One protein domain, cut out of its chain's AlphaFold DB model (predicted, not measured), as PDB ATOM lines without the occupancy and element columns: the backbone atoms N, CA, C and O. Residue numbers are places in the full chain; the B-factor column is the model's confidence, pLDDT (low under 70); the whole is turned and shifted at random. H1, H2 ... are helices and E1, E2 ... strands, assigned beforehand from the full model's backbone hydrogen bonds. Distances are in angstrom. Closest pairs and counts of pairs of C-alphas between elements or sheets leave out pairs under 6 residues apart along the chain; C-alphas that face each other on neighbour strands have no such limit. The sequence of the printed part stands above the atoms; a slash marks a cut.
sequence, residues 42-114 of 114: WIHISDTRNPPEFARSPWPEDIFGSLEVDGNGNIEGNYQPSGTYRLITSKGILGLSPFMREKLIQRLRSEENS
ATOM      1  N   TRP A  42     185.995 243.842 186.634       93.67
ATOM      2  CA  TRP A  42     187.356 243.334 186.524       93.67
ATOM      3  C   TRP A  42     187.349 241.850 186.178       93.67
ATOM      4  O   TRP A  42     186.673 241.054 186.829       93.67
ATOM      5  N   ILE A  43     188.146 241.477 185.183       93.35
ATOM      6  CA  ILE A  43     188.414 240.086 184.822       93.35
ATOM      7  C   ILE A  43     189.819 239.734 185.299       93.35
ATOM      8  O   ILE A  43     190.796 240.358 184.891       93.35
ATOM      9  N   HIS A  44     189.936 238.712 186.142       95.18
ATOM     10  CA  HIS A  44     191.236 238.188 186.554       95.18
ATOM     11  C   HIS A  44     191.820 237.283 185.467       95.18
ATOM     12  O   HIS A  44     191.210 236.287 185.077       95.18
ATOM     13  N   ILE A  45     193.028 237.602 185.013       95.16
ATOM     14  CA  ILE A  45     193.793 236.781 184.079       95.16
ATOM     15  C   ILE A  45     194.691 235.864 184.900       95.16
ATOM     16  O   ILE A  45     195.581 236.329 185.614       95.16
ATOM     17  N   SER A  46     194.448 234.561 184.806       95.65
ATOM     18  CA  SER A  46     195.177 233.536 185.553       95.65
ATOM     19  C   SER A  46     195.860 232.537 184.636       95.65
ATOM     20  O   SER A  46     195.548 232.430 183.446       95.65
ATOM     21  N   ASP A  47     196.837 231.842 185.200       96.32
ATOM     22  CA  ASP A  47     197.478 230.713 184.554       96.32
ATOM     23  C   ASP A  47     196.525 229.498 184.503       96.32
ATOM     24  O   ASP A  47     195.475 229.450 185.144       96.32
ATOM     25  N   THR A  48     196.870 228.506 183.689       96.31
ATOM     26  CA  THR A  48     196.059 227.304 183.474       96.31
ATOM     27  C   THR A  48     196.514 226.116 184.317       96.31
ATOM     28  O   THR A  48     196.072 224.999 184.049       96.31
ATOM     29  N   ARG A  49     197.442 226.285 185.275       96.13
ATOM     30  CA  ARG A  49     197.983 225.145 186.042       96.13
ATOM     31  C   ARG A  49     196.971 224.616 187.055       96.13
ATOM     32  O   ARG A  49     196.979 223.432 187.377       96.13
ATOM     33  N   ASN A  50     196.117 225.503 187.556       95.28
ATOM     34  CA  ASN A  50     195.150 225.230 188.609       95.28
ATOM     35  C   ASN A  50     193.850 226.007 188.328       95.28
ATOM     36  O   ASN A  50     193.633 227.076 188.903       95.28
ATOM     37  N   PRO A  51     193.003 225.513 187.403       93.51
ATOM     38  CA  PRO A  51     191.754 226.183 187.060       93.51
ATOM     39  C   PRO A  51     190.855 226.371 188.294       93.51
ATOM     40  O   PRO A  51     190.733 225.441 189.098       93.51
ATOM     41  N   PRO A  52     190.214 227.541 188.460       93.71
ATOM     42  CA  PRO A  52     189.314 227.774 189.581       93.71
ATOM     43  C   PRO A  52     188.062 226.894 189.505       93.71
ATOM     44  O   PRO A  52     187.627 226.466 188.435       93.71
ATOM     45  N   GLU A  53     187.440 226.686 190.663       93.55
ATOM     46  CA  GLU A  53     186.095 226.119 190.751       93.55
ATOM     47  C   GLU A  53     185.068 227.031 190.056       93.55
ATOM     48  O   GLU A  53     185.262 228.244 189.931       93.55
ATOM     49  N   PHE A  54     183.952 226.454 189.605       92.26
ATOM     50  CA  PHE A  54     182.911 227.208 188.907       92.26
ATOM     51  C   PHE A  54     182.436 228.418 189.728       92.26
ATOM     52  O   PHE A  54     182.180 228.307 190.926       92.26
ATOM     53  N   ALA A  55     182.310 229.569 189.061       90.47
ATOM     54  CA  ALA A  55     181.927 230.849 189.665       90.47
ATOM     55  C   ALA A  55     182.850 231.336 190.808       90.47
ATOM     56  O   ALA A  55     182.433 232.139 191.646       90.47
ATOM     57  N   ARG A  56     184.112 230.884 190.855       93.37
ATOM     58  CA  ARG A  56     185.123 231.343 191.822       93.37
ATOM     59  C   ARG A  56     186.280 232.053 191.127       93.37
ATOM     60  O   ARG A  56     186.657 231.717 190.009       93.37
ATOM     61  N   SER A  57     186.875 233.014 191.829       93.54
ATOM     62  CA  SER A  57     188.143 233.609 191.406       93.54
ATOM     63  C   SER A  57     189.301 232.613 191.587       93.54
ATOM     64  O   SER A  57     189.258 231.807 192.523       93.54
ATOM     65  N   PRO A  58     190.346 232.680 190.740       95.88
ATOM     66  CA  PRO A  58     191.570 231.900 190.916       95.88
ATOM     67  C   PRO A  58     192.267 232.210 192.245       95.88
ATOM     68  O   PRO A  58     192.028 233.250 192.867       95.88
ATOM     69  N   TRP A  59     193.167 231.322 192.669       96.22
ATOM     70  CA  TRP A  59     194.029 231.611 193.813       96.22
ATOM     71  C   TRP A  59     194.938 232.808 193.503       96.22
ATOM     72  O   TRP A  59     195.395 232.930 192.367       96.22
ATOM     73  N   PRO A  60     195.264 233.671 194.486       96.36
ATOM     74  CA  PRO A  60     196.083 234.863 194.241       96.36
ATOM     75  C   PRO A  60     197.412 234.568 193.530       96.36
ATOM     76  O   PRO A  60     197.799 235.280 192.608       96.36
ATOM     77  N   GLU A  61     198.067 233.460 193.897       97.20
ATOM     78  CA  GLU A  61     199.340 233.034 193.301       97.20
ATOM     79  C   GLU A  61     199.249 232.580 191.837       97.20
ATOM     80  O   GLU A  61     200.283 232.495 191.169       97.20
ATOM     81  N   ASP A  62     198.036 232.329 191.337       97.08
ATOM     82  CA  ASP A  62     197.743 231.917 189.961       97.08
ATOM     83  C   ASP A  62     197.312 233.104 189.073       97.08
ATOM     84  O   ASP A  62     197.193 232.946 187.861       97.08
ATOM     85  N   ILE A  63     197.093 234.305 189.631       97.61
ATOM     86  CA  ILE A  63     196.614 235.493 188.897       97.61
ATOM     87  C   ILE A  63     197.797 236.355 188.449       97.61
ATOM     88  O   ILE A  63     198.504 236.907 189.289       97.61
ATOM     89  N   PHE A  64     197.963 236.563 187.140       96.88
ATOM     90  CA  PHE A  64     198.935 237.517 186.587       96.88
ATOM     91  C   PHE A  64     198.548 238.959 186.916       96.88
ATOM     92  O   PHE A  64     199.362 239.764 187.378       96.88
ATOM     93  N   GLY A  65     197.275 239.271 186.700       96.90
ATOM     94  CA  GLY A  65     196.702 240.589 186.893       96.90
ATOM     95  C   GLY A  65     195.224 240.609 186.545       96.90
ATOM     96  O   GLY A  65     194.626 239.579 186.236       96.90
ATOM     97  N   SER A  66     194.646 241.797 186.605       95.86
ATOM     98  CA  SER A  66     193.234 242.039 186.339       95.86
ATOM     99  C   SER A  66     193.087 243.044 185.208       95.86
ATOM    100  O   SER A  66     193.883 243.976 185.099       95.86
ATOM    101  N   LEU A  67     192.072 242.846 184.377       95.14
ATOM    102  CA  LEU A  67     191.741 243.711 183.255       95.14
ATOM    103  C   LEU A  67     190.360 244.317 183.466       95.14
ATOM    104  O   LEU A  67     189.406 243.586 183.739       95.14
ATOM    105  N   GLU A  68     190.261 245.633 183.343       95.21
ATOM    106  CA  GLU A  68     188.981 246.333 183.395       95.21
ATOM    107  C   GLU A  68     188.228 246.199 182.067       95.21
ATOM    108  O   GLU A  68     188.804 246.365 180.983       95.21
ATOM    109  N   VAL A  69     186.936 245.888 182.168       94.54
ATOM    110  CA  VAL A  69     186.023 245.753 181.034       94.54
ATOM    111  C   VAL A  69     184.742 246.553 181.234       94.54
ATOM    112  O   VAL A  69     184.231 246.653 182.351       94.54
ATOM    113  N   ASP A  70     184.197 247.074 180.138       93.47
ATOM    114  CA  ASP A  70     182.916 247.776 180.108       93.47
ATOM    115  C   ASP A  70     181.721 246.801 180.220       93.47
ATOM    116  O   ASP A  70     181.864 245.574 180.271       93.47
ATOM    117  N   GLY A  71     180.500 247.343 180.228       92.14
ATOM    118  CA  GLY A  71     179.264 246.549 180.250       92.14
ATOM    119  C   GLY A  71     179.059 245.621 179.043       92.14
ATOM    120  O   GLY A  71     178.281 244.667 179.112       92.14
ATOM    121  N   ASN A  72     179.759 245.871 177.941       93.10
ATOM    122  CA  ASN A  72     179.719 245.067 176.724       93.10
ATOM    123  C   ASN A  72     180.854 244.028 176.672       93.10
ATOM    124  O   ASN A  72     180.889 243.217 175.747       93.10
ATOM    125  N   GLY A  73     181.757 244.019 177.658       90.12
ATOM    126  CA  GLY A  73     182.935 243.156 177.693       90.12
ATOM    127  C   GLY A  73     184.119 243.675 176.872       90.12
ATOM    128  O   GLY A  73     185.060 242.918 176.632       90.12
ATOM    129  N   ASN A  74     184.098 244.936 176.436       94.56
ATOM    130  CA  ASN A  74     185.247 245.570 175.801       94.56
ATOM    131  C   ASN A  74     186.265 245.996 176.854       94.56
ATOM    132  O   ASN A  74     185.909 246.414 177.950       94.56
ATOM    133  N   ILE A  75     187.543 245.931 176.498       94.03
ATOM    134  CA  ILE A  75     188.647 246.321 177.374       94.03
ATOM    135  C   ILE A  75     188.726 247.855 177.440       94.03
ATOM    136  O   ILE A  75     188.922 248.488 176.404       94.03
ATOM    137  N   GLU A  76     188.649 248.448 178.637       90.35
ATOM    138  CA  GLU A  76     188.760 249.913 178.830       90.35
ATOM    139  C   GLU A  76     190.215 250.407 178.967       90.35
ATOM    140  O   GLU A  76     190.479 251.606 179.018       90.35
ATOM    141  N   GLY A  77     191.186 249.487 178.961       82.39
ATOM    142  CA  GLY A  77     192.618 249.795 178.862       82.39
ATOM    143  C   GLY A  77     193.405 249.698 180.170       82.39
ATOM    144  O   GLY A  77     194.632 249.781 180.139       82.39
ATOM    145  N   ASN A  78     192.747 249.445 181.304       89.45
ATOM    146  CA  ASN A  78     193.426 249.315 182.591       89.45
ATOM    147  C   ASN A  78     193.799 247.854 182.881       89.45
ATOM    148  O   ASN A  78     192.954 247.034 183.241       89.45
ATOM    149  N   TYR A  79     195.089 247.534 182.739       95.37
ATOM    150  CA  TYR A  79     195.683 246.304 183.266       95.37
ATOM    151  C   TYR A  79     196.363 246.585 184.610       95.37
ATOM    152  O   TYR A  79     197.271 247.413 184.689       95.37
ATOM    153  N   GLN A  80     195.962 245.861 185.654       96.26
ATOM    154  CA  GLN A  80     196.565 245.944 186.981       96.26
ATOM    155  C   GLN A  80     197.297 244.636 187.316       96.26
ATOM    156  O   GLN A  80     196.647 243.594 187.427       96.26
ATOM    157  N   PRO A  81     198.628 244.642 187.516       96.80
ATOM    158  CA  PRO A  81     199.347 243.440 187.925       96.80
ATOM    159  C   PRO A  81     198.917 242.993 189.331       96.80
ATOM    160  O   PRO A  81     198.725 243.816 190.221       96.80
ATOM    161  N   SER A  82     198.812 241.679 189.543       94.40
ATOM    162  CA  SER A  82     198.414 241.093 190.836       94.40
ATOM    163  C   SER A  82     199.479 241.284 191.922       94.40
ATOM    164  O   SER A  82     199.166 241.389 193.107       94.40
ATOM    165  N   GLY A  83     200.759 241.271 191.535       96.29
ATOM    166  CA  GLY A  83     201.901 241.320 192.459       96.29
ATOM    167  C   GLY A  83     202.102 240.053 193.304       96.29
ATOM    168  O   GLY A  83     203.137 239.919 193.949       96.29
ATOM    169  N   THR A  84     201.156 239.108 193.283       97.10
ATOM    170  CA  THR A  84     201.214 237.865 194.075       97.10
ATOM    171  C   THR A  84     201.436 236.601 193.244       97.10
ATOM    172  O   THR A  84     201.608 235.529 193.821       97.10
ATOM    173  N   TYR A  85     201.497 236.726 191.912       97.33
ATOM    174  CA  TYR A  85     201.744 235.614 190.993       97.33
ATOM    175  C   TYR A  85     203.061 234.884 191.285       97.33
ATOM    176  O   TYR A  85     204.092 235.511 191.539       97.33
ATOM    177  N   ARG A  86     203.051 233.552 191.184       97.36
ATOM    178  CA  ARG A  86     204.237 232.703 191.386       97.36
ATOM    179  C   ARG A  86     204.447 231.769 190.206       97.36
ATOM    180  O   ARG A  86     203.528 231.062 189.813       97.36
ATOM    181  N   LEU A  87     205.677 231.688 189.692       96.78
ATOM    182  CA  LEU A  87     206.024 230.799 188.569       96.78
ATOM    183  C   LEU A  87     205.966 229.309 188.933       96.78
ATOM    184  O   LEU A  87     205.698 228.481 188.070       96.78
ATOM    185  N   ILE A  88     206.226 228.965 190.195       97.49
ATOM    186  CA  ILE A  88     206.203 227.591 190.699       97.49
ATOM    187  C   ILE A  88     205.421 227.587 192.010       97.49
ATOM    188  O   ILE A  88     205.705 228.387 192.904       97.49
ATOM    189  N   THR A  89     204.453 226.684 192.124       96.97
ATOM    190  CA  THR A  89     203.677 226.445 193.348       96.97
ATOM    191  C   THR A  89     203.583 224.951 193.631       96.97
ATOM    192  O   THR A  89     204.099 224.120 192.883       96.97
ATOM    193  N   SER A  90     202.877 224.585 194.703       96.63
ATOM    194  CA  SER A  90     202.556 223.183 195.006       96.63
ATOM    195  C   SER A  90     201.738 222.483 193.907       96.63
ATOM    196  O   SER A  90     201.660 221.257 193.893       96.63
ATOM    197  N   LYS A  91     201.140 223.245 192.980       96.62
ATOM    198  CA  LYS A  91     200.359 222.737 191.844       96.62
ATOM    199  C   LYS A  91     201.192 222.516 190.581       96.62
ATOM    200  O   LYS A  91     200.684 221.940 189.626       96.62
ATOM    201  N   GLY A  92     202.460 222.931 190.581       96.99
ATOM    202  CA  GLY A  92     203.390 222.733 189.476       96.99
ATOM    203  C   GLY A  92     204.026 224.026 188.970       96.99
ATOM    204  O   GLY A  92     203.966 225.084 189.603       96.99
ATOM    205  N   ILE A  93     204.671 223.909 187.811       97.23
ATOM    206  CA  ILE A  93     205.235 225.034 187.061       97.23
ATOM    207  C   ILE A  93     204.126 225.804 186.326       97.23
ATOM    208  O   ILE A  93     203.070 225.238 186.046       97.23
ATOM    209  N   LEU A  94     204.370 227.085 186.027       96.68
ATOM    210  CA  LEU A  94     203.450 227.968 185.308       96.68
ATOM    211  C   LEU A  94     202.753 227.278 184.122       96.68
ATOM    212  O   LEU A  94     203.391 226.671 183.258       96.68
ATOM    213  N   GLY A  95     201.431 227.415 184.069       96.71
ATOM    214  CA  GLY A  95     200.606 226.914 182.976       96.71
ATOM    215  C   GLY A  95     200.169 228.053 182.065       96.71
ATOM    216  O   GLY A  95     199.328 228.854 182.450       96.71
ATOM    217  N   LEU A  96     200.705 228.144 180.846       96.79
ATOM    218  CA  LEU A  96     200.237 229.132 179.866       96.79
ATOM    219  C   LEU A  96     199.326 228.485 178.828       96.79
ATOM    220  O   LEU A  96     199.687 227.455 178.242       96.79
ATOM    221  N   SER A  97     198.203 229.152 178.541       95.44
ATOM    222  CA  SER A  97     197.364 228.832 177.386       95.44
ATOM    223  C   SER A  97     198.178 228.931 176.085       95.44
ATOM    224  O   SER A  97     199.166 229.675 176.042       95.44
ATOM    225  N   PRO A  98     197.788 228.221 175.007       97.11
ATOM    226  CA  PRO A  98     198.518 228.267 173.738       97.11
ATOM    227  C   PRO A  98     198.758 229.695 173.229       97.11
ATOM    228  O   PRO A  98     199.884 230.028 172.866       97.11
ATOM    229  N   PHE A  99     197.743 230.561 173.311       96.99
ATOM    230  CA  PHE A  99     197.841 231.968 172.917       96.99
ATOM    231  C   PHE A  99     198.842 232.756 173.773       96.99
ATOM    232  O   PHE A  99     199.724 233.428 173.242       96.99
ATOM    233  N   MET A 100     198.745 232.655 175.103       96.42
ATOM    234  CA  MET A 100     199.645 233.386 176.004       96.42
ATOM    235  C   MET A 100     201.090 232.908 175.860       96.42
ATOM    236  O   MET A 100     202.017 233.715 175.867       96.42
ATOM    237  N   ARG A 101     201.287 231.599 175.672       97.18
ATOM    238  CA  ARG A 101     202.600 231.015 175.388       97.18
ATOM    239  C   ARG A 101     203.178 231.560 174.090       97.18
ATOM    240  O   ARG A 101     204.344 231.939 174.062       97.18
ATOM    241  N   GLU A 102     202.381 231.609 173.027       98.38
ATOM    242  CA  GLU A 102     202.814 232.161 171.746       98.38
ATOM    243  C   GLU A 102     203.221 233.631 171.887       98.38
ATOM    244  O   GLU A 102     204.298 234.010 171.431       98.38
ATOM    245  N   LYS A 103     202.421 234.445 172.588       97.55
ATOM    246  CA  LYS A 103     202.748 235.852 172.857       97.55
ATOM    247  C   LYS A 103     204.022 236.021 173.675       97.55
ATOM    248  O   LYS A 103     204.831 236.890 173.349       97.55
ATOM    249  N   LEU A 104     204.246 235.167 174.673       96.74
ATOM    250  CA  LEU A 104     205.494 235.158 175.432       96.74
ATOM    251  C   LEU A 104     206.692 234.827 174.529       96.74
ATOM    252  O   LEU A 104     207.680 235.552 174.546       96.74
ATOM    253  N   ILE A 105     206.600 233.784 173.700       98.12
ATOM    254  CA  ILE A 105     207.673 233.404 172.765       98.12
ATOM    255  C   ILE A 105     207.945 234.525 171.752       98.12
ATOM    256  O   ILE A 105     209.103 234.841 171.492       98.12
ATOM    257  N   GLN A 106     206.896 235.137 171.191       98.38
ATOM    258  CA  GLN A 106     207.019 236.283 170.285       98.38
ATOM    259  C   GLN A 106     207.784 237.429 170.960       98.38
ATOM    260  O   GLN A 106     208.707 237.981 170.362       98.38
ATOM    261  N   ARG A 107     207.446 237.746 172.218       97.93
ATOM    262  CA  ARG A 107     208.132 238.789 172.982       97.93
ATOM    263  C   ARG A 107     209.595 238.439 173.248       97.93
ATOM    264  O   ARG A 107     210.456 239.263 172.959       97.93
ATOM    265  N   LEU A 108     209.886 237.227 173.713       97.95
ATOM    266  CA  LEU A 108     211.258 236.792 173.994       97.95
ATOM    267  C   LEU A 108     212.144 236.838 172.742       97.95
ATOM    268  O   LEU A 108     213.250 237.356 172.800       97.95
ATOM    269  N   ARG A 109     211.635 236.400 171.583       98.02
ATOM    270  CA  ARG A 109     212.361 236.511 170.303       98.02
ATOM    271  C   ARG A 109     212.613 237.958 169.881       98.02
ATOM    272  O   ARG A 109     213.626 238.245 169.258       98.02
ATOM    273  N   SER A 110     211.676 238.865 170.170       97.89
ATOM    274  CA  SER A 110     211.877 240.291 169.881       97.89
ATOM    275  C   SER A 110     212.964 240.906 170.761       97.89
ATOM    276  O   SER A 110     213.702 241.761 170.285       97.89
ATOM    277  N   GLU A 111     213.089 240.447 172.009       97.21
ATOM    278  CA  GLU A 111     214.125 240.893 172.947       97.21
ATOM    279  C   GLU A 111     215.492 240.277 172.635       97.21
ATOM    280  O   GLU A 111     216.492 240.963 172.762       97.21
ATOM    281  N   GLU A 112     215.546 239.025 172.175       96.54
ATOM    282  CA  GLU A 112     216.792 238.368 171.747       96.54
ATOM    283  C   GLU A 112     217.426 239.035 170.515       96.54
ATOM    284  O   GLU A 112     218.646 239.064 170.380       96.54
ATOM    285  N   ASN A 113     216.598 239.584 169.622       92.59
ATOM    286  CA  ASN A 113     217.043 240.274 168.408       92.59
ATOM    287  C   ASN A 113     217.261 241.790 168.592       92.59
ATOM    288  O   ASN A 113     217.606 242.454 167.612       92.59
ATOM    289  N   SER A 114     216.992 242.344 169.781       85.98
ATOM    290  CA  SER A 114     217.185 243.770 170.101       85.98
ATOM    291  C   SER A 114     218.538 244.004 170.762       85.98
ATOM    292  O   SER A 114     219.193 245.001 170.391       85.98
TER     293      SER A 114
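Overview. This is residues 42 to 114 of the 114 residues of an uncharacterized protein of Ajellomyces capsulatus (strain G186AR / H82 / ATCC MYA-2454 / RMSCC 2432) (UniProt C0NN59). A small twisted sheet of three strands has long loops at one end, and one helix, H1, leads away from it, residues 105 to 114 sticking out. The 73 printed residues run E1, E2, E3, H1, mixed in class, under half in named elements. The sheet, order E1 - E2 - E3, is an antiparallel meander, each strand beside the one before. It is only just loose, close to compact: radius of gyration of the C-alphas 13.8 A, spans 40 by 34 by 22 A.

Along the chain. E1, residues 42 to 46, 12.6 A, begins at C-alpha 42 (187.356, 243.334, 186.524). E2 is residues 63 to 69, 16.7 A; E3, 75 to 81, 15.3 A. H1, residues 98 to 112, 21.0 A, ends at C-alpha 112 (216.792, 238.368, 171.747).

Arrangement. Hairpin E1 and E2 has N 43 and O 67 at 2.8 A; hairpin E2 and E3 has N 66 and O 80 at 2.8 A. H1 is not on the sheet; its O i to N i+4 pairs are all within hydrogen-bond range.

Size, cuts and confidence. The printed part has no cut. Links E1 to E2 and E3 to H1 are long. No printed residue is under 70 in pLDDT.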